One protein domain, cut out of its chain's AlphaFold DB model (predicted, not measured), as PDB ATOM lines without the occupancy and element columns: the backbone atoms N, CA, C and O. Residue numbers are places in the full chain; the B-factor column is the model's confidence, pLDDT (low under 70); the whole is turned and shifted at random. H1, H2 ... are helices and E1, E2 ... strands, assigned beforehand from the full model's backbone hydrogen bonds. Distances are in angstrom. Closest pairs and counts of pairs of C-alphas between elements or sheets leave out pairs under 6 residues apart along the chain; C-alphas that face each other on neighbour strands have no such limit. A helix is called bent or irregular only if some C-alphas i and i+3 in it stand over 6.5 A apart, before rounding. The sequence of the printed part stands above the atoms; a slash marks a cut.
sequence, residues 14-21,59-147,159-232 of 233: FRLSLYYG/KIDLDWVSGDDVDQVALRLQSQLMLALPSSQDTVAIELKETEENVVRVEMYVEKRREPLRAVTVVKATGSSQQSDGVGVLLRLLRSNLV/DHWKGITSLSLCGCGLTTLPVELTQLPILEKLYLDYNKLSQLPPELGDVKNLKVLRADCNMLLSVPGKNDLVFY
ATOM      1  N   PHE A  14     -43.353   3.544   9.971       83.94
ATOM      2  CA  PHE A  14     -43.028   2.806  11.178       83.94
ATOM      3  C   PHE A  14     -43.950   1.606  11.294       83.94
ATOM      4  O   PHE A  14     -45.138   1.707  10.994       83.94
ATOM      5  N   ARG A  15     -43.384   0.492  11.746       85.69
ATOM      6  CA  ARG A  15     -44.082  -0.755  12.033       85.69
ATOM      7  C   ARG A  15     -43.935  -1.082  13.507       85.69
ATOM      8  O   ARG A  15     -42.817  -1.217  13.992       85.69
ATOM      9  N   LEU A  16     -45.057  -1.219  14.198       86.31
ATOM     10  CA  LEU A  16     -45.181  -1.684  15.573       86.31
ATOM     11  C   LEU A  16     -45.697  -3.117  15.531       86.31
ATOM     12  O   LEU A  16     -46.822  -3.357  15.107       86.31
ATOM     13  N   SER A  17     -44.880  -4.050  15.994       84.94
ATOM     14  CA  SER A  17     -45.261  -5.444  16.171       84.94
ATOM     15  C   SER A  17     -45.431  -5.747  17.654       84.94
ATOM     16  O   SER A  17     -44.548  -5.459  18.465       84.94
ATOM     17  N   LEU A  18     -46.563  -6.342  18.000       84.62
ATOM     18  CA  LEU A  18     -46.924  -6.765  19.347       84.62
ATOM     19  C   LEU A  18     -46.970  -8.285  19.383       84.62
ATOM     20  O   LEU A  18     -47.684  -8.878  18.577       84.62
ATOM     21  N   TYR A  19     -46.239  -8.897  20.307       81.19
ATOM     22  CA  TYR A  19     -46.131 -10.346  20.435       81.19
ATOM     23  C   TYR A  19     -46.745 -10.810  21.755       81.19
ATOM     24  O   TYR A  19     -46.378 -10.338  22.838       81.19
ATOM     25  N   TYR A  20     -47.657 -11.766  21.646       77.62
ATOM     26  CA  TYR A  20     -48.395 -12.390  22.736       77.62
ATOM     27  C   TYR A  20     -48.015 -13.870  22.822       77.62
ATOM     28  O   TYR A  20     -47.670 -14.482  21.811       77.62
ATOM     29  N   GLY A  21     -48.062 -14.439  24.026       71.12
ATOM     30  CA  GLY A  21     -47.749 -15.854  24.261       71.12
ATOM     31  C   GLY A  21     -46.429 -16.074  25.008       71.12
ATOM     32  O   GLY A  21     -45.977 -15.207  25.756       71.12
ATOM     33  N   LYS A  59     -49.492 -12.401  16.994       80.88
ATOM     34  CA  LYS A  59     -48.749 -11.202  16.569       80.88
ATOM     35  C   LYS A  59     -49.682 -10.171  15.943       80.88
ATOM     36  O   LYS A  59     -50.420 -10.495  15.015       80.88
ATOM     37  N   ILE A  60     -49.607  -8.923  16.403       82.50
ATOM     38  CA  ILE A  60     -50.317  -7.787  15.799       82.50
ATOM     39  C   ILE A  60     -49.290  -6.850  15.176       82.50
ATOM     40  O   ILE A  60     -48.418  -6.357  15.885       82.50
ATOM     41  N   ASP A  61     -49.428  -6.576  13.881       84.19
ATOM     42  CA  ASP A  61     -48.615  -5.595  13.163       84.19
ATOM     43  C   ASP A  61     -49.436  -4.336  12.866       84.19
ATOM     44  O   ASP A  61     -50.527  -4.398  12.297       84.19
ATOM     45  N   LEU A  62     -48.900  -3.187  13.262       85.50
ATOM     46  CA  LEU A  62     -49.508  -1.868  13.147       85.50
ATOM     47  C   LEU A  62     -48.537  -0.933  12.428       85.50
ATOM     48  O   LEU A  62     -47.442  -0.682  12.921       85.50
ATOM     49  N   ASP A  63     -48.945  -0.386  11.285       86.25
ATOM     50  CA  ASP A  63     -48.105   0.506  10.483       86.25
ATOM     51  C   ASP A  63     -48.637   1.951  10.532       86.25
ATOM     52  O   ASP A  63     -49.842   2.187  10.405       86.25
ATOM     53  N   TRP A  64     -47.746   2.938  10.669       85.56
ATOM     54  CA  TRP A  64     -48.084   4.361  10.543       85.56
ATOM     55  C   TRP A  64     -47.032   5.149   9.773       85.56
ATOM     56  O   TRP A  64     -45.887   4.726   9.622       85.56
ATOM     57  N   VAL A  65     -47.438   6.312   9.270       81.69
ATOM     58  CA  VAL A  65     -46.583   7.209   8.496       81.69
ATOM     59  C   VAL A  65     -46.091   8.355   9.380       81.69
ATOM     60  O   VAL A  65     -46.838   8.928  10.171       81.69
ATOM     61  N   SER A  66     -44.817   8.696   9.231       72.06
ATOM     62  CA  SER A  66     -44.214   9.896   9.799       72.06
ATOM     63  C   SER A  66     -44.834  11.169   9.220       72.06
ATOM     64  O   SER A  66     -44.910  11.335   8.000       72.06
ATOM     65  N   GLY A  67     -45.210  12.099  10.099       69.69
ATOM     66  CA  GLY A  67     -45.712  13.427   9.733       69.69
ATOM     67  C   GLY A  67     -47.224  13.594   9.856       69.69
ATOM     68  O   GLY A  67     -47.703  14.721   9.734       69.69
ATOM     69  N   ASP A  68     -47.950  12.512  10.134       73.00
ATOM     70  CA  ASP A  68     -49.346  12.573  10.555       73.00
ATOM     71  C   ASP A  68     -49.447  13.016  12.025       73.00
ATOM     72  O   ASP A  68     -48.495  12.901  12.804       73.00
ATOM     73  N   ASP A  69     -50.611  13.542  12.405       82.69
ATOM     74  CA  ASP A  69     -50.880  13.979  13.773       82.69
ATOM     75  C   ASP A  69     -50.780  12.799  14.757       82.69
ATOM     76  O   ASP A  69     -51.463  11.783  14.609       82.69
ATOM     77  N   VAL A  70     -49.905  12.930  15.758       83.25
ATOM     78  CA  VAL A  70     -49.572  11.855  16.709       83.25
ATOM     79  C   VAL A  70     -50.808  11.359  17.455       83.25
ATOM     80  O   VAL A  70     -50.939  10.153  17.674       83.25
ATOM     81  N   ASP A  71     -51.724  12.258  17.826       83.56
ATOM     82  CA  ASP A  71     -52.950  11.907  18.538       83.56
ATOM     83  C   ASP A  71     -53.909  11.128  17.631       83.56
ATOM     84  O   ASP A  71     -54.435  10.087  18.036       83.56
ATOM     85  N   GLN A  72     -54.099  11.573  16.385       84.75
ATOM     86  CA  GLN A  72     -54.945  10.867  15.416       84.75
ATOM     87  C   GLN A  72     -54.392   9.486  15.060       84.75
ATOM     88  O   GLN A  72     -55.149   8.513  14.998       84.75
ATOM     89  N   VAL A  73     -53.078   9.383  14.845       85.19
ATOM     90  CA  VAL A  73     -52.418   8.104  14.564       85.19
ATOM     91  C   VAL A  73     -52.550   7.175  15.763       85.19
ATOM     92  O   VAL A  73     -52.957   6.029  15.589       85.19
ATOM     93  N   ALA A  74     -52.277   7.656  16.979       83.31
ATOM     94  CA  ALA A  74     -52.417   6.847  18.183       83.31
ATOM     95  C   ALA A  74     -53.855   6.345  18.366       83.31
ATOM     96  O   ALA A  74     -54.053   5.163  18.632       83.31
ATOM     97  N   LEU A  75     -54.866   7.190  18.148       83.50
ATOM     98  CA  LEU A  75     -56.272   6.790  18.245       83.50
ATOM     99  C   LEU A  75     -56.644   5.731  17.195       83.50
ATOM    100  O   LEU A  75     -57.324   4.749  17.495       83.50
ATOM    101  N   ARG A  76     -56.161   5.898  15.960       85.00
ATOM    102  CA  ARG A  76     -56.353   4.918  14.887       85.00
ATOM    103  C   ARG A  76     -55.703   3.580  15.232       85.00
ATOM    104  O   ARG A  76     -56.357   2.547  15.102       85.00
ATOM    105  N   LEU A  77     -54.445   3.595  15.665       84.19
ATOM    106  CA  LEU A  77     -53.710   2.389  16.044       84.19
ATOM    107  C   LEU A  77     -54.336   1.712  17.269       84.19
ATOM    108  O   LEU A  77     -54.425   0.491  17.301       84.19
ATOM    109  N   GLN A  78     -54.846   2.482  18.231       81.75
ATOM    110  CA  GLN A  78     -55.596   1.960  19.373       81.75
ATOM    111  C   GLN A  78     -56.885   1.262  18.927       81.75
ATOM    112  O   GLN A  78     -57.175   0.159  19.380       81.75
ATOM    113  N   SER A  79     -57.649   1.857  18.010       82.81
ATOM    114  CA  SER A  79     -58.845   1.211  17.460       82.81
ATOM    115  C   SER A  79     -58.498  -0.077  16.704       82.81
ATOM    116  O   SER A  79     -59.170  -1.092  16.883       82.81
ATOM    117  N   GLN A  80     -57.420  -0.068  15.913       81.06
ATOM    118  CA  GLN A  80     -56.925  -1.265  15.231       81.06
ATOM    119  C   GLN A  80     -56.484  -2.344  16.216       81.06
ATOM    120  O   GLN A  80     -56.830  -3.505  16.023       81.06
ATOM    121  N   LEU A  81     -55.792  -1.962  17.291       80.88
ATOM    122  CA  LEU A  81     -55.423  -2.863  18.375       80.88
ATOM    123  C   LEU A  81     -56.671  -3.516  18.968       80.88
ATOM    124  O   LEU A  81     -56.738  -4.734  19.028       80.88
ATOM    125  N   MET A  82     -57.685  -2.730  19.336       75.56
ATOM    126  CA  MET A  82     -58.921  -3.250  19.929       75.56
ATOM    127  C   MET A  82     -59.663  -4.235  19.019       75.56
ATOM    128  O   MET A  82     -60.291  -5.163  19.524       75.56
ATOM    129  N   LEU A  83     -59.589  -4.057  17.698       75.94
ATOM    130  CA  LEU A  83     -60.162  -4.986  16.719       75.94
ATOM    131  C   LEU A  83     -59.291  -6.225  16.492       75.94
ATOM    132  O   LEU A  83     -59.815  -7.293  16.186       75.94
ATOM    133  N   ALA A  84     -57.974  -6.071  16.605       68.44
ATOM    134  CA  ALA A  84     -57.004  -7.135  16.398       68.44
ATOM    135  C   ALA A  84     -56.769  -7.981  17.657       68.44
ATOM    136  O   ALA A  84     -56.148  -9.032  17.554       68.44
ATOM    137  N   LEU A  85     -57.247  -7.565  18.835       70.50
ATOM    138  CA  LEU A  85     -57.159  -8.385  20.039       70.50
ATOM    139  C   LEU A  85     -57.990  -9.669  19.862       70.50
ATOM    140  O   LEU A  85     -59.189  -9.588  19.580       70.50
ATOM    141  N   PRO A  86     -57.394 -10.855  20.067       59.16
ATOM    142  CA  PRO A  86     -58.126 -12.102  19.974       59.16
ATOM    143  C   PRO A  86     -59.160 -12.167  21.105       59.16
ATOM    144  O   PRO A  86     -58.958 -11.644  22.209       59.16
ATOM    145  N   SER A  87     -60.296 -12.812  20.833       58.28
ATOM    146  CA  SER A  87     -61.282 -13.119  21.872       58.28
ATOM    147  C   SER A  87     -60.603 -13.900  22.997       58.28
ATOM    148  O   SER A  87     -59.794 -14.786  22.719       58.28
ATOM    149  N   SER A  88     -60.922 -13.575  24.254       57.72
ATOM    150  CA  SER A  88     -60.437 -14.350  25.398       57.72
ATOM    151  C   SER A  88     -60.780 -15.822  25.188       57.72
ATOM    152  O   SER A  88     -61.923 -16.150  24.866       57.72
ATOM    153  N   GLN A  89     -59.783 -16.696  25.312       54.81
ATOM    154  CA  GLN A  89     -60.012 -18.130  25.217       54.81
ATOM    155  C   GLN A  89     -60.434 -18.645  26.595       54.81
ATOM    156  O   GLN A  89     -59.865 -18.255  27.619       54.81
ATOM    157  N   ASP A  90     -61.442 -19.510  26.611       58.88
ATOM    158  CA  ASP A  90     -61.886 -20.212  27.812       58.88
ATOM    159  C   ASP A  90     -60.826 -21.269  28.160       58.88
ATOM    160  O   ASP A  90     -60.761 -22.334  27.546       58.88
ATOM    161  N   THR A  91     -59.948 -20.960  29.116       55.44
ATOM    162  CA  THR A  91     -58.927 -21.897  29.602       55.44
ATOM    163  C   THR A  91     -59.451 -22.591  30.851       55.44
ATOM    164  O   THR A  91     -59.937 -21.937  31.770       55.44
ATOM    165  N   VAL A  92     -59.355 -23.918  30.911       59.84
ATOM    166  CA  VAL A  92     -59.711 -24.667  32.123       59.84
ATOM    167  C   VAL A  92     -58.523 -24.625  33.078       59.84
ATOM    168  O   VAL A  92     -57.491 -25.241  32.818       59.84
ATOM    169  N   ALA A  93     -58.657 -23.883  34.173       64.81
ATOM    170  CA  ALA A  93     -57.697 -23.888  35.263       64.81
ATOM    171  C   ALA A  93     -58.050 -25.011  36.246       64.81
ATOM    172  O   ALA A  93     -59.218 -25.228  36.577       64.81
ATOM    173  N   ILE A  94     -57.023 -25.734  36.691       67.75
ATOM    174  CA  ILE A  94     -57.143 -26.821  37.661       67.75
ATOM    175  C   ILE A  94     -56.331 -26.415  38.890       67.75
ATOM    176  O   ILE A  94     -55.108 -26.312  38.821       67.75
ATOM    177  N   GLU A  95     -57.009 -26.175  40.005       74.38
ATOM    178  CA  GLU A  95     -56.399 -25.863  41.291       74.38
ATOM    179  C   GLU A  95     -56.448 -27.107  42.186       74.38
ATOM    180  O   GLU A  95     -57.502 -27.709  42.394       74.38
ATOM    181  N   LEU A  96     -55.290 -27.520  42.700       72.62
ATOM    182  CA  LEU A  96     -55.176 -28.636  43.636       72.62
ATOM    183  C   LEU A  96     -55.131 -28.062  45.053       72.62
ATOM    184  O   LEU A  96     -54.160 -27.403  45.421       72.62
ATOM    185  N   LYS A  97     -56.178 -28.303  45.843       73.00
ATOM    186  CA  LYS A  97     -56.252 -27.904  47.251       73.00
ATOM    187  C   LYS A  97     -56.043 -29.123  48.128       73.00
ATOM    188  O   LYS A  97     -56.826 -30.069  48.089       73.00
ATOM    189  N   GLU A  98     -54.978 -29.108  48.914       74.19
ATOM    190  CA  GLU A  98     -54.744 -30.128  49.927       74.19
ATOM    191  C   GLU A  98     -55.574 -29.791  51.167       74.19
ATOM    192  O   GLU A  98     -55.525 -28.675  51.687       74.19
ATOM    193  N   THR A  99     -56.405 -30.738  51.593       71.44
ATOM    194  CA  THR A  99     -57.285 -30.569  52.754       71.44
ATOM    195  C   THR A  99     -56.608 -31.150  53.994       71.44
ATOM    196  O   THR A  99     -55.785 -32.057  53.874       71.44
ATOM    197  N   GLU A 100     -56.995 -30.694  55.189       73.88
ATOM    198  CA  GLU A 100     -56.437 -31.145  56.481       73.88
ATOM    199  C   GLU A 100     -56.498 -32.675  56.695       73.88
ATOM    200  O   GLU A 100     -55.749 -33.225  57.498       73.88
ATOM    201  N   GLU A 101     -57.337 -33.383  55.935       74.12
ATOM    202  CA  GLU A 101     -57.471 -34.846  55.950       74.12
ATOM    203  C   GLU A 101     -56.485 -35.585  55.017       74.12
ATOM    204  O   GLU A 101     -56.655 -36.780  54.773       74.12
ATOM    205  N   ASN A 102     -55.454 -34.916  54.482       69.12
ATOM    206  CA  ASN A 102     -54.516 -35.488  53.496       69.12
ATOM    207  C   ASN A 102     -55.212 -35.918  52.181       69.12
ATOM    208  O   ASN A 102     -54.739 -36.787  51.445       69.12
ATOM    209  N   VAL A 103     -56.372 -35.316  51.898       63.12
ATOM    210  CA  VAL A 103     -57.162 -35.535  50.683       63.12
ATOM    211  C   VAL A 103     -56.947 -34.349  49.748       63.12
ATOM    212  O   VAL A 103     -57.243 -33.204  50.101       63.12
ATOM    213  N   VAL A 104     -56.456 -34.624  48.540       71.00
ATOM    214  CA  VAL A 104     -56.292 -33.613  47.489       71.00
ATOM    215  C   VAL A 104     -57.633 -33.396  46.792       71.00
ATOM    216  O   VAL A 104     -58.142 -34.282  46.102       71.00
ATOM    217  N   ARG A 105     -58.217 -32.210  46.963       69.94
ATOM    218  CA  ARG A 105     -59.384 -31.764  46.205       69.94
ATOM    219  C   ARG A 105     -58.911 -31.095  44.918       69.94
ATOM    220  O   ARG A 105     -58.086 -30.189  44.943       69.94
ATOM    221  N   VAL A 106     -59.467 -31.531  43.794       73.00
ATOM    222  CA  VAL A 106     -59.244 -30.919  42.481       73.00
ATOM    223  C   VAL A 106     -60.406 -29.972  42.196       73.00
ATOM    224  O   VAL A 106     -61.540 -30.425  42.043       73.00
ATOM    225  N   GLU A 107     -60.152 -28.669  42.144       69.62
ATOM    226  CA  GLU A 107     -61.131 -27.667  41.719       69.62
ATOM    227  C   GLU A 107     -60.840 -27.262  40.273       69.62
ATOM    228  O   GLU A 107     -59.736 -26.840  39.942       69.62
ATOM    229  N   MET A 108     -61.829 -27.426  39.396       64.94
ATOM    230  CA  MET A 108     -61.732 -27.037  37.991       64.94
ATOM    231  C   MET A 108     -62.661 -25.856  37.737       64.94
ATOM    232  O   MET A 108     -63.860 -25.947  38.006       64.94
ATOM    233  N   TYR A 109     -62.129 -24.765  37.197       72.75
ATOM    234  CA  TYR A 109     -62.914 -23.606  36.785       72.75
ATOM    235  C   TYR A 109     -62.478 -23.128  35.402       72.75
ATOM    236  O   TYR A 109     -61.330 -23.289  34.991       72.75
ATOM    237  N   VAL A 110     -63.426 -22.570  34.656       65.50
ATOM    238  CA  VAL A 110     -63.164 -21.989  33.338       65.50
ATOM    239  C   VAL A 110     -62.808 -20.524  33.540       65.50
ATOM    240  O   VAL A 110     -63.626 -19.743  34.025       65.50
ATOM    241  N   GLU A 111     -61.586 -20.154  33.181       62.41
ATOM    242  CA  GLU A 111     -61.085 -18.792  33.272       62.41
ATOM    243  C   GLU A 111     -60.922 -18.204  31.870       62.41
ATOM    244  O   GLU A 111     -60.268 -18.773  30.994       62.41
ATOM    245  N   LYS A 112     -61.511 -17.027  31.658       60.19
ATOM    246  CA  LYS A 112     -61.309 -16.253  30.435       60.19
ATOM    247  C   LYS A 112     -59.967 -15.549  30.523       60.19
ATOM    248  O   LYS A 112     -59.885 -14.460  31.086       60.19
ATOM    249  N   ARG A 113     -58.925 -16.146  29.950       57.09
ATOM    250  CA  ARG A 113     -57.604 -15.516  29.871       57.09
ATOM    251  C   ARG A 113     -57.325 -15.031  28.455       57.09
ATOM    252  O   ARG A 113     -57.552 -15.732  27.471       57.09
ATOM    253  N   ARG A 114     -56.848 -13.791  28.356       64.31
ATOM    254  CA  ARG A 114     -56.139 -13.302  27.171       64.31
ATOM    255  C   ARG A 114     -54.661 -13.577  27.385       64.31
ATOM    256  O   ARG A 114     -54.164 -13.409  28.499       64.31
ATOM    257  N   GLU A 115     -53.968 -13.993  26.333       67.56
ATOM    258  CA  GLU A 115     -52.514 -14.072  26.397       67.56
ATOM    259  C   GLU A 115     -51.954 -12.674  26.698       67.56
ATOM    260  O   GLU A 115     -52.402 -11.695  26.093       67.56
ATOM    261  N   PRO A 116     -51.024 -12.538  27.657       70.25
ATOM    262  CA  PRO A 116     -50.441 -11.246  27.977       70.25
ATOM    263  C   PRO A 116     -49.506 -10.796  26.851       70.25
ATOM    264  O   PRO A 116     -48.780 -11.605  26.269       70.25
ATOM    265  N   LEU A 117     -49.495  -9.491  26.580       76.56
ATOM    266  CA  LEU A 117     -48.503  -8.870  25.706       76.56
ATOM    267  C   LEU A 117     -47.122  -9.029  26.349       76.56
ATOM    268  O   LEU A 117     -46.925  -8.542  27.457       76.56
ATOM    269  N   ARG A 118     -46.175  -9.690  25.678       77.50
ATOM    270  CA  ARG A 118     -44.818  -9.916  26.210       77.50
ATOM    271  C   ARG A 118     -43.777  -9.039  25.551       77.50
ATOM    272  O   ARG A 118     -42.950  -8.456  26.249       77.50
ATOM    273  N   ALA A 119     -43.813  -8.939  24.225       82.31
ATOM    274  CA  ALA A 119     -42.816  -8.183  23.489       82.31
ATOM    275  C   ALA A 119     -43.446  -7.135  22.582       82.31
ATOM    276  O   ALA A 119     -44.478  -7.358  21.949       82.31
ATOM    277  N   VAL A 120     -42.782  -5.989  22.509       85.12
ATOM    278  CA  VAL A 120     -43.135  -4.888  21.622       85.12
ATOM    279  C   VAL A 120     -41.905  -4.529  20.812       85.12
ATOM    280  O   VAL A 120     -40.848  -4.256  21.376       85.12
ATOM    281  N   THR A 121     -42.031  -4.520  19.491       83.88
ATOM    282  CA  THR A 121     -40.943  -4.107  18.606       83.88
ATOM    283  C   THR A 121     -41.420  -2.990  17.701       83.88
ATOM    284  O   THR A 121     -42.430  -3.148  17.018       83.88
ATOM    285  N   VAL A 122     -40.684  -1.887  17.651       84.88
ATOM    286  CA  VAL A 122     -40.888  -0.839  16.655       84.88
ATOM    287  C   VAL A 122     -39.713  -0.835  15.703       84.88
ATOM    288  O   VAL A 122     -38.563  -0.769  16.124       84.88
ATOM    289  N   VAL A 123     -40.017  -0.889  14.411       81.19
ATOM    290  CA  VAL A 123     -39.030  -0.835  13.339       81.19
ATOM    291  C   VAL A 123     -39.405   0.290  12.391       81.19
ATOM    292  O   VAL A 123     -40.555   0.425  11.969       81.19
ATOM    293  N   LYS A 124     -38.416   1.101  12.029       80.81
ATOM    294  CA  LYS A 124     -38.559   2.100  10.975       80.81
ATOM    295  C   LYS A 124     -38.282   1.443   9.622       80.81
ATOM    296  O   LYS A 124     -37.157   1.036   9.342       80.81
ATOM    297  N   ALA A 125     -39.300   1.342   8.774       70.38
ATOM    298  CA  ALA A 125     -39.127   0.940   7.386       70.38
ATOM    299  C   ALA A 125     -38.440   2.083   6.626       70.38
ATOM    300  O   ALA A 125     -38.830   3.247   6.729       70.38
ATOM    301  N   THR A 126     -37.372   1.739   5.904       62.53
ATOM    302  CA  THR A 126     -36.414   2.661   5.281       62.53
ATOM    303  C   THR A 126     -37.075   3.892   4.649       62.53
ATOM    304  O   THR A 126     -37.798   3.785   3.659       62.53
ATOM    305  N   GLY A 127     -36.764   5.064   5.202       55.56
ATOM    306  CA  GLY A 127     -37.089   6.382   4.672       55.56
ATOM    307  C   GLY A 127     -35.885   7.300   4.879       55.56
ATOM    308  O   GLY A 127     -35.250   7.274   5.931       55.56
ATOM    309  N   SER A 128     -35.514   8.047   3.841       55.28
ATOM    310  CA  SER A 128     -34.350   8.936   3.836       55.28
ATOM    311  C   SER A 128     -34.791  10.376   4.088       55.28
ATOM    312  O   SER A 128     -34.906  11.137   3.131       55.28
ATOM    313  N   SER A 129     -35.014  10.769   5.345       53.53
ATOM    314  CA  SER A 129     -34.903  12.178   5.762       53.53
ATOM    315  C   SER A 129     -35.132  12.364   7.260       53.53
ATOM    316  O   SER A 129     -36.149  11.964   7.803       53.53
ATOM    317  N   GLN A 130     -34.194  13.049   7.914       60.50
ATOM    318  CA  GLN A 130     -34.312  13.574   9.276       60.50
ATOM    319  C   GLN A 130     -35.694  14.195   9.535       60.50
ATOM    320  O   GLN A 130     -36.031  15.149   8.848       60.50
ATOM    321  N   GLN A 131     -36.452  13.700  10.524       57.22
ATOM    322  CA  GLN A 131     -36.785  14.489  11.728       57.22
ATOM    323  C   GLN A 131     -37.644  13.733  12.753       57.22
ATOM    324  O   GLN A 131     -37.621  14.119  13.916       57.22
ATOM    325  N   SER A 132     -38.395  12.696  12.361       64.38
ATOM    326  CA  SER A 132     -39.285  12.000  13.300       64.38
ATOM    327  C   SER A 132     -38.693  10.677  13.770       64.38
ATOM    328  O   SER A 132     -38.279   9.842  12.964       64.38
ATOM    329  N   ASP A 133     -38.713  10.487  15.074       70.19
ATOM    330  CA  ASP A 133     -38.331   9.279  15.794       70.19
ATOM    331  C   ASP A 133     -39.487   8.270  15.927       70.19
ATOM    332  O   ASP A 133     -39.266   7.133  16.332       70.19
ATOM    333  N   GLY A 134     -40.728   8.660  15.593       72.06
ATOM    334  CA  GLY A 134     -41.928   7.803  15.622       72.06
ATOM    335  C   GLY A 134     -42.381   7.392  17.030       72.06
ATOM    336  O   GLY A 134     -43.537   7.020  17.230       72.06
ATOM    337  N   VAL A 135     -41.507   7.534  18.026       77.31
ATOM    338  CA  VAL A 135     -41.735   7.180  19.429       77.31
ATOM    339  C   VAL A 135     -42.823   8.017  20.078       77.31
ATOM    340  O   VAL A 135     -43.493   7.512  20.971       77.31
ATOM    341  N   GLY A 136     -43.100   9.233  19.597       80.06
ATOM    342  CA  GLY A 136     -44.248  10.020  20.061       80.06
ATOM    343  C   GLY A 136     -45.580   9.266  19.954       80.06
ATOM    344  O   GLY A 136     -46.388   9.324  20.878       80.06
ATOM    345  N   VAL A 137     -45.784   8.491  18.883       82.94
ATOM    346  CA  VAL A 137     -46.989   7.663  18.697       82.94
ATOM    347  C   VAL A 137     -47.008   6.502  19.684       82.94
ATOM    348  O   VAL A 137     -48.034   6.256  20.311       82.94
ATOM    349  N   LEU A 138     -45.873   5.824  19.882       80.56
ATOM    350  CA  LEU A 138     -45.754   4.743  20.863       80.56
ATOM    351  C   LEU A 138     -45.990   5.253  22.292       80.56
ATOM    352  O   LEU A 138     -46.788   4.679  23.027       80.56
ATOM    353  N   LEU A 139     -45.374   6.371  22.672       81.19
ATOM    354  CA  LEU A 139     -45.622   7.037  23.951       81.19
ATOM    355  C   LEU A 139     -47.082   7.422  24.104       81.19
ATOM    356  O   LEU A 139     -47.654   7.264  25.181       81.19
ATOM    357  N   ARG A 140     -47.696   7.922  23.029       84.25
ATOM    358  CA  ARG A 140     -49.100   8.280  23.061       84.25
ATOM    359  C   ARG A 140     -49.978   7.052  23.237       84.25
ATOM    360  O   ARG A 140     -50.892   7.125  24.036       84.25
ATOM    361  N   LEU A 141     -49.672   5.924  22.603       79.81
ATOM    362  CA  LEU A 141     -50.373   4.652  22.816       79.81
ATOM    363  C   LEU A 141     -50.225   4.129  24.252       79.81
ATOM    364  O   LEU A 141     -51.218   3.719  24.859       79.81
ATOM    365  N   LEU A 142     -49.016   4.207  24.814       77.06
ATOM    366  CA  LEU A 142     -48.749   3.845  26.208       77.06
ATOM    367  C   LEU A 142     -49.526   4.753  27.180       77.06
ATOM    368  O   LEU A 142     -50.120   4.262  28.136       77.06
ATOM    369  N   ARG A 143     -49.592   6.066  26.907       72.50
ATOM    370  CA  ARG A 143     -50.325   7.056  27.722       72.50
ATOM    371  C   ARG A 143     -51.838   7.040  27.514       72.50
ATOM    372  O   ARG A 143     -52.579   7.326  28.444       72.50
ATOM    373  N   SER A 144     -52.325   6.759  26.310       67.38
ATOM    374  CA  SER A 144     -53.759   6.787  25.978       67.38
ATOM    375  C   SER A 144     -54.537   5.641  26.623       67.38
ATOM    376  O   SER A 144     -55.759   5.708  26.685       67.38
ATOM    377  N   ASN A 145     -53.846   4.647  27.183       57.97
ATOM    378  CA  ASN A 145     -54.441   3.672  28.098       57.97
ATOM    379  C   ASN A 145     -54.566   4.189  29.551       57.97
ATOM    380  O   ASN A 145     -54.957   3.435  30.432       57.97
ATOM    381  N   LEU A 146     -54.246   5.464  29.817       46.72
ATOM    382  CA  LEU A 146     -54.226   6.089  31.148       46.72
ATOM    383  C   LEU A 146     -54.918   7.464  31.172       46.72
ATOM    384  O   LEU A 146     -54.448   8.398  31.821       46.72
ATOM    385  N   VAL A 147     -56.063   7.610  30.506       37.53
ATOM    386  CA  VAL A 147     -57.052   8.560  31.030       37.53
ATOM    387  C   VAL A 147     -57.969   7.746  31.931       37.53
ATOM    388  O   VAL A 147     -58.831   7.044  31.406       37.53
ATOM    389  N   ASP A 159     -54.646  -3.468  31.953       62.44
ATOM    390  CA  ASP A 159     -53.209  -3.243  32.069       62.44
ATOM    391  C   ASP A 159     -52.428  -3.916  30.926       62.44
ATOM    392  O   ASP A 159     -51.408  -4.578  31.116       62.44
ATOM    393  N   HIS A 160     -52.917  -3.738  29.702       70.62
ATOM    394  CA  HIS A 160     -52.464  -4.398  28.490       70.62
ATOM    395  C   HIS A 160     -50.955  -4.256  28.275       70.62
ATOM    396  O   HIS A 160     -50.259  -5.225  27.979       70.62
ATOM    397  N   TRP A 161     -50.438  -3.048  28.499       73.88
ATOM    398  CA  TRP A 161     -49.023  -2.716  28.341       73.88
ATOM    399  C   TRP A 161     -48.189  -2.990  29.599       73.88
ATOM    400  O   TRP A 161     -46.963  -2.930  29.541       73.88
ATOM    401  N   LYS A 162     -48.803  -3.320  30.745       72.75
ATOM    402  CA  LYS A 162     -48.040  -3.663  31.959       72.75
ATOM    403  C   LYS A 162     -47.429  -5.060  31.898       72.75
ATOM    404  O   LYS A 162     -46.586  -5.363  32.730       72.75
ATOM    405  N   GLY A 163     -47.835  -5.887  30.931       76.00
ATOM    406  CA  GLY A 163     -47.299  -7.231  30.698       76.00
ATOM    407  C   GLY A 163     -45.962  -7.288  29.943       76.00
ATOM    408  O   GLY A 163     -45.387  -8.371  29.813       76.00
ATOM    409  N   ILE A 164     -45.468  -6.151  29.439       82.06
ATOM    410  CA  ILE A 164     -44.326  -6.122  28.519       82.06
ATOM    411  C   ILE A 164     -43.036  -6.453  29.263       82.06
ATOM    412  O   ILE A 164     -42.608  -5.719  30.154       82.06
ATOM    413  N   THR A 165     -42.385  -7.526  28.835       84.81
ATOM    414  CA  THR A 165     -41.078  -7.975  29.320       84.81
ATOM    415  C   THR A 165     -39.946  -7.565  28.384       84.81
ATOM    416  O   THR A 165     -38.828  -7.345  28.844       84.81
ATOM    417  N   SER A 166     -40.222  -7.430  27.084       85.31
ATOM    418  CA  SER A 166     -39.212  -7.124  26.065       85.31
ATOM    419  C   SER A 166     -39.645  -5.936  25.203       85.31
ATOM    420  O   SER A 166     -40.711  -5.965  24.591       85.31
ATOM    421  N   LEU A 167     -38.810  -4.901  25.101       87.06
ATOM    422  CA  LEU A 167     -39.042  -3.747  24.228       87.06
ATOM    423  C   LEU A 167     -37.864  -3.571  23.267       87.06
ATOM    424  O   LEU A 167     -36.720  -3.436  23.696       87.06
ATOM    425  N   SER A 168     -38.141  -3.546  21.966       87.81
ATOM    426  CA  SER A 168     -37.149  -3.266  20.926       87.81
ATOM    427  C   SER A 168     -37.531  -2.014  20.148       87.81
ATOM    428  O   SER A 168     -38.625  -1.929  19.595       87.81
ATOM    429  N   LEU A 169     -36.621  -1.045  20.105       84.44
ATOM    430  CA  LEU A 169     -36.746   0.207  19.356       84.44
ATOM    431  C   LEU A 169     -35.532   0.401  18.433       84.44
ATOM    432  O   LEU A 169     -34.995   1.506  18.316       84.44
ATOM    433  N   CYS A 170     -35.035  -0.681  17.832       83.25
ATOM    434  CA  CYS A 170     -33.815  -0.643  17.033       83.25
ATOM    435  C   CYS A 170     -34.028   0.116  15.714       83.25
ATOM    436  O   CYS A 170     -35.021  -0.084  15.011       83.25
ATOM    437  N   GLY A 171     -33.081   0.980  15.340       80.31
ATOM    438  CA  GLY A 171     -33.125   1.685  14.054       80.31
ATOM    439  C   GLY A 171     -34.232   2.742  13.923       80.31
ATOM    440  O   GLY A 171     -34.511   3.197  12.813       80.31
ATOM    441  N   CYS A 172     -34.872   3.165  15.018       80.12
ATOM    442  CA  CYS A 172     -35.921   4.193  14.994       80.12
ATOM    443  C   CYS A 172     -35.380   5.621  14.797       80.12
ATOM    444  O   CYS A 172     -36.148   6.552  14.560       80.12
ATOM    445  N   GLY A 173     -34.059   5.811  14.856       78.06
ATOM    446  CA  GLY A 173     -33.430   7.126  14.754       78.06
ATOM    447  C   GLY A 173     -33.645   7.986  15.999       78.06
ATOM    448  O   GLY A 173     -33.659   9.212  15.884       78.06
ATOM    449  N   LEU A 174     -33.813   7.353  17.166       81.06
ATOM    450  CA  LEU A 174     -34.057   8.037  18.438       81.06
ATOM    451  C   LEU A 174     -32.881   8.937  18.795       81.06
ATOM    452  O   LEU A 174     -31.733   8.506  18.724       81.06
ATOM    453  N   THR A 175     -33.170  10.169  19.205       81.94
ATOM    454  CA  THR A 175     -32.154  11.108  19.716       81.94
ATOM    455  C   THR A 175     -32.153  11.170  21.237       81.94
ATOM    456  O   THR A 175     -31.100  11.317  21.855       81.94
ATOM    457  N   THR A 176     -33.321  10.984  21.844       81.94
ATOM    458  CA  THR A 176     -33.515  10.871  23.286       81.94
ATOM    459  C   THR A 176     -34.413   9.676  23.587       81.94
ATOM    460  O   THR A 176     -35.258   9.297  22.772       81.94
ATOM    461  N   LEU A 177     -34.216   9.059  24.755       82.44
ATOM    462  CA  LEU A 177     -35.114   8.028  25.260       82.44
ATOM    463  C   LEU A 177     -36.077   8.665  26.275       82.44
ATOM    464  O   LEU A 177     -35.610   9.233  27.264       82.44
ATOM    465  N   PRO A 178     -37.396   8.614  26.038       81.00
ATOM    466  CA  PRO A 178     -38.389   9.192  26.940       81.00
ATOM    467  C   PRO A 178     -38.445   8.444  28.277       81.00
ATOM    468  O   PRO A 178     -38.469   7.211  28.312       81.00
ATOM    469  N   VAL A 179     -38.513   9.200  29.376       79.81
ATOM    470  CA  VAL A 179     -38.547   8.662  30.746       79.81
ATOM    471  C   VAL A 179     -39.763   7.766  30.987       79.81
ATOM    472  O   VAL A 179     -39.732   6.862  31.804       79.81
ATOM    473  N   GLU A 180     -40.847   7.938  30.240       78.06
ATOM    474  CA  GLU A 180     -42.059   7.137  30.395       78.06
ATOM    475  C   GLU A 180     -41.845   5.655  30.060       78.06
ATOM    476  O   GLU A 180     -42.542   4.805  30.608       78.06
ATOM    477  N   LEU A 181     -40.864   5.316  29.214       76.06
ATOM    478  CA  LEU A 181     -40.534   3.915  28.928       76.06
ATOM    479  C   LEU A 181     -39.917   3.198  30.133       76.06
ATOM    480  O   LEU A 181     -39.989   1.974  30.209       76.06
ATOM    481  N   THR A 182     -39.359   3.940  31.096       71.81
ATOM    482  CA  THR A 182     -38.818   3.370  32.337       71.81
ATOM    483  C   THR A 182     -39.917   3.045  33.355       71.81
ATOM    484  O   THR A 182     -39.662   2.341  34.327       71.81
ATOM    485  N   GLN A 183     -41.166   3.476  33.121       72.25
ATOM    486  CA  GLN A 183     -42.311   3.174  33.990       72.25
ATOM    487  C   GLN A 183     -42.943   1.797  33.723       72.25
ATOM    488  O   GLN A 183     -43.878   1.406  34.424       72.25
ATOM    489  N   LEU A 184     -42.455   1.047  32.728       76.94
ATOM    490  CA  LEU A 184     -42.933  -0.306  32.447       76.94
ATOM    491  C   LEU A 184     -42.531  -1.254  33.598       76.94
ATOM    492  O   LEU A 184     -41.341  -1.479  33.820       76.94
ATOM    493  N   PRO A 185     -43.498  -1.827  34.344       71.50
ATOM    494  CA  PRO A 185     -43.234  -2.415  35.658       71.50
ATOM    495  C   PRO A 185     -42.429  -3.716  35.606       71.50
ATOM    496  O   PRO A 185     -41.734  -4.042  36.568       71.50
ATOM    497  N   ILE A 186     -42.515  -4.467  34.506       81.25
ATOM    498  CA  ILE A 186     -41.884  -5.787  34.365       81.25
ATOM    499  C   ILE A 186     -40.939  -5.880  33.165       81.25
ATOM    500  O   ILE A 186     -40.613  -6.980  32.726       81.25
ATOM    501  N   LEU A 187     -40.482  -4.738  32.645       83.56
ATOM    502  CA  LEU A 187     -39.543  -4.718  31.531       83.56
ATOM    503  C   LEU A 187     -38.211  -5.351  31.955       83.56
ATOM    504  O   LEU A 187     -37.550  -4.858  32.868       83.56
ATOM    505  N   GLU A 188     -37.819  -6.427  31.275       86.12
ATOM    506  CA  GLU A 188     -36.583  -7.172  31.528       86.12
ATOM    507  C   GLU A 188     -35.509  -6.927  30.465       86.12
ATOM    508  O   GLU A 188     -34.317  -6.901  30.780       86.12
ATOM    509  N   LYS A 189     -35.919  -6.756  29.202       86.25
ATOM    510  CA  LYS A 189     -35.019  -6.607  28.052       86.25
ATOM    511  C   LYS A 189     -35.355  -5.330  27.285       86.25
ATOM    512  O   LYS A 189     -36.499  -5.149  26.861       86.25
ATOM    513  N   LEU A 190     -34.360  -4.473  27.071       86.75
ATOM    514  CA  LEU A 190     -34.493  -3.253  26.274       86.75
ATOM    515  C   LEU A 190     -33.420  -3.210  25.179       86.75
ATOM    516  O   LEU A 190     -32.226  -3.237  25.471       86.75
ATOM    517  N   TYR A 191     -33.860  -3.124  23.925       87.31
ATOM    518  CA  TYR A 191     -32.997  -3.061  22.745       87.31
ATOM    519  C   TYR A 191     -33.139  -1.706  22.050       87.31
ATOM    520  O   TYR A 191     -34.235  -1.324  21.635       87.31
ATOM    521  N   LEU A 192     -32.030  -0.980  21.927       85.94
ATOM    522  CA  LEU A 192     -31.943   0.388  21.404       85.94
ATOM    523  C   LEU A 192     -30.884   0.518  20.305       85.94
ATOM    524  O   LEU A 192     -30.431   1.629  20.019       85.94
ATOM    525  N   ASP A 193     -30.483  -0.593  19.701       85.56
ATOM    526  CA  ASP A 193     -29.378  -0.628  18.750       85.56
ATOM    527  C   ASP A 193     -29.659   0.241  17.514       85.56
ATOM    528  O   ASP A 193     -30.808   0.421  17.095       85.56
ATOM    529  N   TYR A 194     -28.603   0.774  16.898       85.25
ATOM    530  CA  TYR A 194     -28.686   1.583  15.674       85.25
ATOM    531  C   TYR A 194     -29.553   2.849  15.813       85.25
ATOM    532  O   TYR A 194     -30.278   3.235  14.891       85.25
ATOM    533  N   ASN A 195     -29.481   3.518  16.962       85.88
ATOM    534  CA  ASN A 195     -30.117   4.815  17.187       85.88
ATOM    535  C   ASN A 195     -29.080   5.953  17.248       85.88
ATOM    536  O   ASN A 195     -27.906   5.786  16.936       85.88
ATOM    537  N   LYS A 196     -29.530   7.168  17.566       85.62
ATOM    538  CA  LYS A 196     -28.702   8.380  17.674       85.62
ATOM    539  C   LYS A 196     -28.720   8.928  19.104       85.62
ATOM    540  O   LYS A 196     -28.622  10.141  19.293       85.62
ATOM    541  N   LEU A 197     -28.877   8.049  20.096       85.12
ATOM    542  CA  LEU A 197     -28.969   8.432  21.503       85.12
ATOM    543  C   LEU A 197     -27.620   8.975  21.972       85.12
ATOM    544  O   LEU A 197     -26.603   8.298  21.837       85.12
ATOM    545  N   SER A 198     -27.614  10.189  22.524       84.50
ATOM    546  CA  SER A 198     -26.423  10.792  23.145       84.50
ATOM    547  C   SER A 198     -26.313  10.481  24.638       84.50
ATOM    548  O   SER A 198     -25.218  10.409  25.197       84.50
ATOM    549  N   GLN A 199     -27.460  10.284  25.283       84.00
ATOM    550  CA  GLN A 199     -27.592  10.002  26.703       84.00
ATOM    551  C   GLN A 199     -28.789   9.083  26.947       84.00
ATOM    552  O   GLN A 199     -29.793   9.147  26.230       84.00
ATOM    553  N   LEU A 200     -28.685   8.256  27.983       82.75
ATOM    554  CA  LEU A 200     -29.801   7.483  28.522       82.75
ATOM    555  C   LEU A 200     -30.327   8.171  29.792       82.75
ATOM    556  O   LEU A 200     -29.524   8.733  30.542       82.75
ATOM    557  N   PRO A 201     -31.646   8.145  30.045       82.00
ATOM    558  CA  PRO A 201     -32.224   8.732  31.247       82.00
ATOM    559  C   PRO A 201     -31.692   8.033  32.510       82.00
ATOM    560  O   PRO A 201     -31.561   6.803  32.510       82.00
ATOM    561  N   PRO A 202     -31.389   8.779  33.589       79.44
ATOM    562  CA  PRO A 202     -30.918   8.193  34.845       79.44
ATOM    563  C   PRO A 202     -31.937   7.217  35.448       79.44
ATOM    564  O   PRO A 202     -31.540   6.208  36.028       79.44
ATOM    565  N   GLU A 203     -33.231   7.445  35.218       82.38
ATOM    566  CA  GLU A 203     -34.337   6.597  35.675       82.38
ATOM    567  C   GLU A 203     -34.293   5.187  35.069       82.38
ATOM    568  O   GLU A 203     -34.923   4.270  35.591       82.38
ATOM    569  N   LEU A 204     -33.535   4.966  33.987       78.81
ATOM    570  CA  LEU A 204     -33.320   3.619  33.451       78.81
ATOM    571  C   LEU A 204     -32.555   2.731  34.450       78.81
ATOM    572  O   LEU A 204     -32.747   1.515  34.473       78.81
ATOM    573  N   GLY A 205     -31.745   3.337  35.328       71.50
ATOM    574  CA  GLY A 205     -31.145   2.656  36.475       71.50
ATOM    575  C   GLY A 205     -32.183   2.213  37.517       71.50
ATOM    576  O   GLY A 205     -32.028   1.168  38.152       71.50
ATOM    577  N   ASP A 206     -33.304   2.914  37.647       74.94
ATOM    578  CA  ASP A 206     -34.314   2.609  38.667       74.94
ATOM    579  C   ASP A 206     -35.258   1.461  38.266       74.94
ATOM    580  O   ASP A 206     -35.969   0.910  39.114       74.94
ATOM    581  N   VAL A 207     -35.234   1.026  36.999       77.25
ATOM    582  CA  VAL A 207     -36.062  -0.087  36.503       77.25
ATOM    583  C   VAL A 207     -35.629  -1.397  37.160       77.25
ATOM    584  O   VAL A 207     -34.615  -1.990  36.793       77.25
ATOM    585  N   LYS A 208     -36.389  -1.859  38.158       74.56
ATOM    586  CA  LYS A 208     -36.014  -2.984  39.036       74.56
ATOM    587  C   LYS A 208     -35.775  -4.303  38.301       74.56
ATOM    588  O   LYS A 208     -34.898  -5.051  38.711       74.56
ATOM    589  N   ASN A 209     -36.542  -4.558  37.245       81.81
ATOM    590  CA  ASN A 209     -36.571  -5.851  36.560       81.81
ATOM    591  C   ASN A 209     -35.716  -5.898  35.291       81.81
ATOM    592  O   ASN A 209     -35.577  -6.972  34.711       81.81
ATOM    593  N   LEU A 210     -35.130  -4.770  34.875       83.31
ATOM    594  CA  LEU A 210     -34.284  -4.719  33.690       83.31
ATOM    595  C   LEU A 210     -33.023  -5.553  33.954       83.31
ATOM    596  O   LEU A 210     -32.342  -5.335  34.955       83.31
ATOM    597  N   LYS A 211     -32.745  -6.514  33.073       83.56
ATOM    598  CA  LYS A 211     -31.588  -7.425  33.116       83.56
ATOM    599  C   LYS A 211     -30.638  -7.162  31.952       83.56
ATOM    600  O   LYS A 211     -29.422  -7.224  32.113       83.56
ATOM    601  N   VAL A 212     -31.203  -6.867  30.778       83.69
ATOM    602  CA  VAL A 212     -30.464  -6.697  29.523       83.69
ATOM    603  C   VAL A 212     -30.770  -5.333  28.924       83.69
ATOM    604  O   VAL A 212     -31.931  -5.018  28.655       83.69
ATOM    605  N   LEU A 213     -29.718  -4.556  28.667       85.56
ATOM    606  CA  LEU A 213     -29.784  -3.333  27.878       85.56
ATOM    607  C   LEU A 213     -28.788  -3.429  26.720       85.56
ATOM    608  O   LEU A 213     -27.579  -3.463  26.955       85.56
ATOM    609  N   ARG A 214     -29.298  -3.439  25.485       85.88
ATOM    610  CA  ARG A 214     -28.479  -3.263  24.279       85.88
ATOM    611  C   ARG A 214     -28.688  -1.864  23.721       85.88
ATOM    612  O   ARG A 214     -29.830  -1.432  23.554       85.88
ATOM    613  N   ALA A 215     -27.606  -1.147  23.480       83.94
ATOM    614  CA  ALA A 215     -27.615   0.173  22.870       83.94
ATOM    615  C   ALA A 215     -26.421   0.340  21.919       83.94
ATOM    616  O   ALA A 215     -25.864   1.434  21.801       83.94
ATOM    617  N   ASP A 216     -26.074  -0.733  21.208       83.56
ATOM    618  CA  ASP A 216     -24.975  -0.770  20.252       83.56
ATOM    619  C   ASP A 216     -25.217   0.254  19.125       83.56
ATOM    620  O   ASP A 216     -26.354   0.570  18.752       83.56
ATOM    621  N   CYS A 217     -24.142   0.788  18.543       84.94
ATOM    622  CA  CYS A 217     -24.226   1.762  17.444       84.94
ATOM    623  C   CYS A 217     -25.061   3.020  17.783       84.94
ATOM    624  O   CYS A 217     -25.823   3.504  16.944       84.94
ATOM    625  N   ASN A 218     -24.897   3.557  18.997       84.62
ATOM    626  CA  ASN A 218     -25.402   4.869  19.425       84.62
ATOM    627  C   ASN A 218     -24.264   5.901  19.595       84.62
ATOM    628  O   ASN A 218     -23.109   5.633  19.277       84.62
ATOM    629  N   MET A 219     -24.583   7.103  20.090       85.00
ATOM    630  CA  MET A 219     -23.619   8.172  20.409       85.00
ATOM    631  C   MET A 219     -23.487   8.386  21.929       85.00
ATOM    632  O   MET A 219     -23.307   9.515  22.386       85.00
ATOM    633  N   LEU A 220     -23.634   7.315  22.715       81.88
ATOM    634  CA  LEU A 220     -23.660   7.386  24.175       81.88
ATOM    635  C   LEU A 220     -22.292   7.795  24.730       81.88
ATOM    636  O   LEU A 220     -21.288   7.132  24.492       81.88
ATOM    637  N   LEU A 221     -22.267   8.879  25.508       76.19
ATOM    638  CA  LEU A 221     -21.062   9.333  26.217       76.19
ATOM    639  C   LEU A 221     -20.917   8.691  27.601       76.19
ATOM    640  O   LEU A 221     -19.817   8.598  28.142       76.19
ATOM    641  N   SER A 222     -22.036   8.275  28.187       72.62
ATOM    642  CA  SER A 222     -22.099   7.683  29.516       72.62
ATOM    643  C   SER A 222     -23.331   6.803  29.640       72.62
ATOM    644  O   SER A 222     -24.376   7.098  29.056       72.62
ATOM    645  N   VAL A 223     -23.220   5.769  30.463       71.06
ATOM    646  CA  VAL A 223     -24.310   4.849  30.779       71.06
ATOM    647  C   VAL A 223     -24.750   5.080  32.229       71.06
ATOM    648  O   VAL A 223     -23.887   5.325  33.078       71.06
ATOM    649  N   PRO A 224     -26.061   5.043  32.542       68.75
ATOM    650  CA  PRO A 224     -26.541   5.153  33.914       68.75
ATOM    651  C   PRO A 224     -25.939   4.031  34.763       68.75
ATOM    652  O   PRO A 224     -26.011   2.855  34.411       68.75
ATOM    653  N   GLY A 225     -25.307   4.409  35.873       59.62
ATOM    654  CA  GLY A 225     -24.617   3.471  36.751       59.62
ATOM    655  C   GLY A 225     -25.604   2.543  37.448       59.62
ATOM    656  O   GLY A 225     -26.219   2.927  38.440       59.62
ATOM    657  N   LYS A 226     -25.730   1.311  36.951       63.72
ATOM    658  CA  LYS A 226     -26.386   0.211  37.656       63.72
ATOM    659  C   LYS A 226     -25.456  -0.986  37.716       63.72
ATOM    660  O   LYS A 226     -24.970  -1.450  36.694       63.72
ATOM    661  N   ASN A 227     -25.251  -1.489  38.928       56.22
ATOM    662  CA  ASN A 227     -24.250  -2.516  39.212       56.22
ATOM    663  C   ASN A 227     -24.666  -3.937  38.781       56.22
ATOM    664  O   ASN A 227     -23.834  -4.832  38.850       56.22
ATOM    665  N   ASP A 228     -25.919  -4.138  38.355       61.94
ATOM    666  CA  ASP A 228     -26.498  -5.460  38.042       61.94
ATOM    667  C   ASP A 228     -27.092  -5.540  36.618       61.94
ATOM    668  O   ASP A 228     -27.806  -6.478  36.277       61.94
ATOM    669  N   LEU A 229     -26.833  -4.527  35.780       65.00
ATOM    670  CA  LEU A 229     -27.232  -4.531  34.370       65.00
ATOM    671  C   LEU A 229     -26.088  -5.025  33.493       65.00
ATOM    672  O   LEU A 229     -24.967  -4.522  33.578       65.00
ATOM    673  N   VAL A 230     -26.399  -5.955  32.590       69.38
ATOM    674  CA  VAL A 230     -25.488  -6.309  31.501       69.38
ATOM    675  C   VAL A 230     -25.688  -5.298  30.375       69.38
ATOM    676  O   VAL A 230     -26.742  -5.269  29.732       69.38
ATOM    677  N   PHE A 231     -24.679  -4.452  30.170       68.44
ATOM    678  CA  PHE A 231     -24.648  -3.473  29.090       68.44
ATOM    679  C   PHE A 231     -23.941  -4.052  27.866       68.44
ATOM    680  O   PHE A 231     -22.790  -4.480  27.959       68.44
ATOM    681  N   TYR A 232     -24.623  -4.005  26.727       65.44
ATOM    682  CA  TYR A 232     -24.023  -4.139  25.402       65.44
ATOM    683  C   TYR A 232     -24.135  -2.761  24.738       65.44
ATOM    684  O   TYR A 232     -25.248  -2.257  24.559       65.44
TER     685      TYR A 232
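What this domain is: This is residues 14 to 21, 59 to 147 and 159 to 232 of the 233 residues of an uncharacterized protein of Gossypium barbadense (UniProt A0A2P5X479). A seven-stranded sheet forms one wall of the body, with three longer strands, E2, E1 and E5, at one end and four short ones, E6 to E9, beyond them; the short strands lie side by side where residues 166 to 232 wind in stacked turns. H1 covers E2 at one end of the body, H2 packs on H1, and the hairpin E3 and E4 sticks out as a long, bent arm that makes much of the length. The printed part has 171 residues, with four named helices and nine named strands in the order E1 E2 H1 E3 E4 E5 H2 H3 E6 H4 E7 E8 E9. The sheet runs E2 E1 E5 E6 E7 E8 E9 and is mixed, E3 and E4 form a second, antiparallel sheet, and the class is mixed, helices and strands. The whole is loose, with a radius of gyration of the C-alphas of 19.7 A, and spans 69 by 41 by 28 A.

Where its parts are: In the large sheet, E1 is residues 14 to 20, 19.8 A long, and begins at C-alpha 14 at (-43.028, 2.806, 11.178). E2 is residues 59 to 65, 20.2 A, and E5 is residues 117 to 125, 22.8 A. E6 is residues 166 to 168, E7 residues 189 to 191, E8 residues 212 to 214 and E9 residues 230 to 232, which ends at C-alpha 232 at (-24.023, -4.139, 25.402). H1 is residues 70 to 84, 20.4 A, H2 residues 135 to 144, 13.7 A, H3 residues 160 to 163 and H4 residues 179 to 183. E3 is residues 89 to 98, 28.0 A, and E4 is residues 104 to 113, 25.3 A; C-alpha 98 stands at (-54.744, -30.128, 49.927).

How they stand to each other: In the large sheet, E1 is antiparallel to E2, with N 16 and O 62 2.8 A apart, and to E5, with N 17 and O 121 2.8 A apart. From E5 on, neighbours are parallel: N 168 of E6 and O 120 of E5 are 2.9 A apart, N 191 of E7 and O 167 of E6 2.9 A, N 214 of E8 and O 190 of E7 2.9 A, and N 232 of E9 and O 213 of E8 3.0 A. E6, H4 and E7 form a strand-helix-strand unit, two parallel neighbour strands with a helix between, and its crossover is right-handed. H1 is on the sheet over E2 at a height of 9.5 A and runs along the strands, at 24 degrees to E2 on the local plane; the closest C-alphas are those of Leu 62 and Leu 77, 6.6 A apart. H1 and H2 touch at a steep tilt of 63 degrees, the same way, closest at the C-alphas of Val 70 and Val 137, 5.3 A. H2 only grazes the sheet with residues 135 to 138, and H3 only grazes it with residues 160 to 163. H4 is not on the sheet, and is close to H2 but not clearly touching, the C-alphas of Leu 139 and Glu 180 being 7.4 A apart. E3 and E4 form a hairpin, with N 95 and O 107 2.8 A apart; E4 bends by 55 degrees at residue 110, and is apart from E5. Every O i to N i+4 pair is within hydrogen-bond range in H1 and H2; H4 has 0 of 1 but 2 of 2 O i to N i+3 pairs, and H3 is too short for an O i to N i+4 pair.

The domain as a whole: The two C-alphas farthest apart are those of Glu 101 and Ser 129, 72.4 A. Residues 22 to 58 are not printed, with 9.0 A from C-alpha 21 to C-alpha 59, nor are residues 148 to 158, with 12.5 A from C-alpha 147 to C-alpha 159. The links E7 to E8 and E8 to E9 are long. The mean pLDDT of the printed part is 75.5, and 43 residues are under 70, among them residues 86 to 94, 110 to 115, 126 to 132 and 224 to 232.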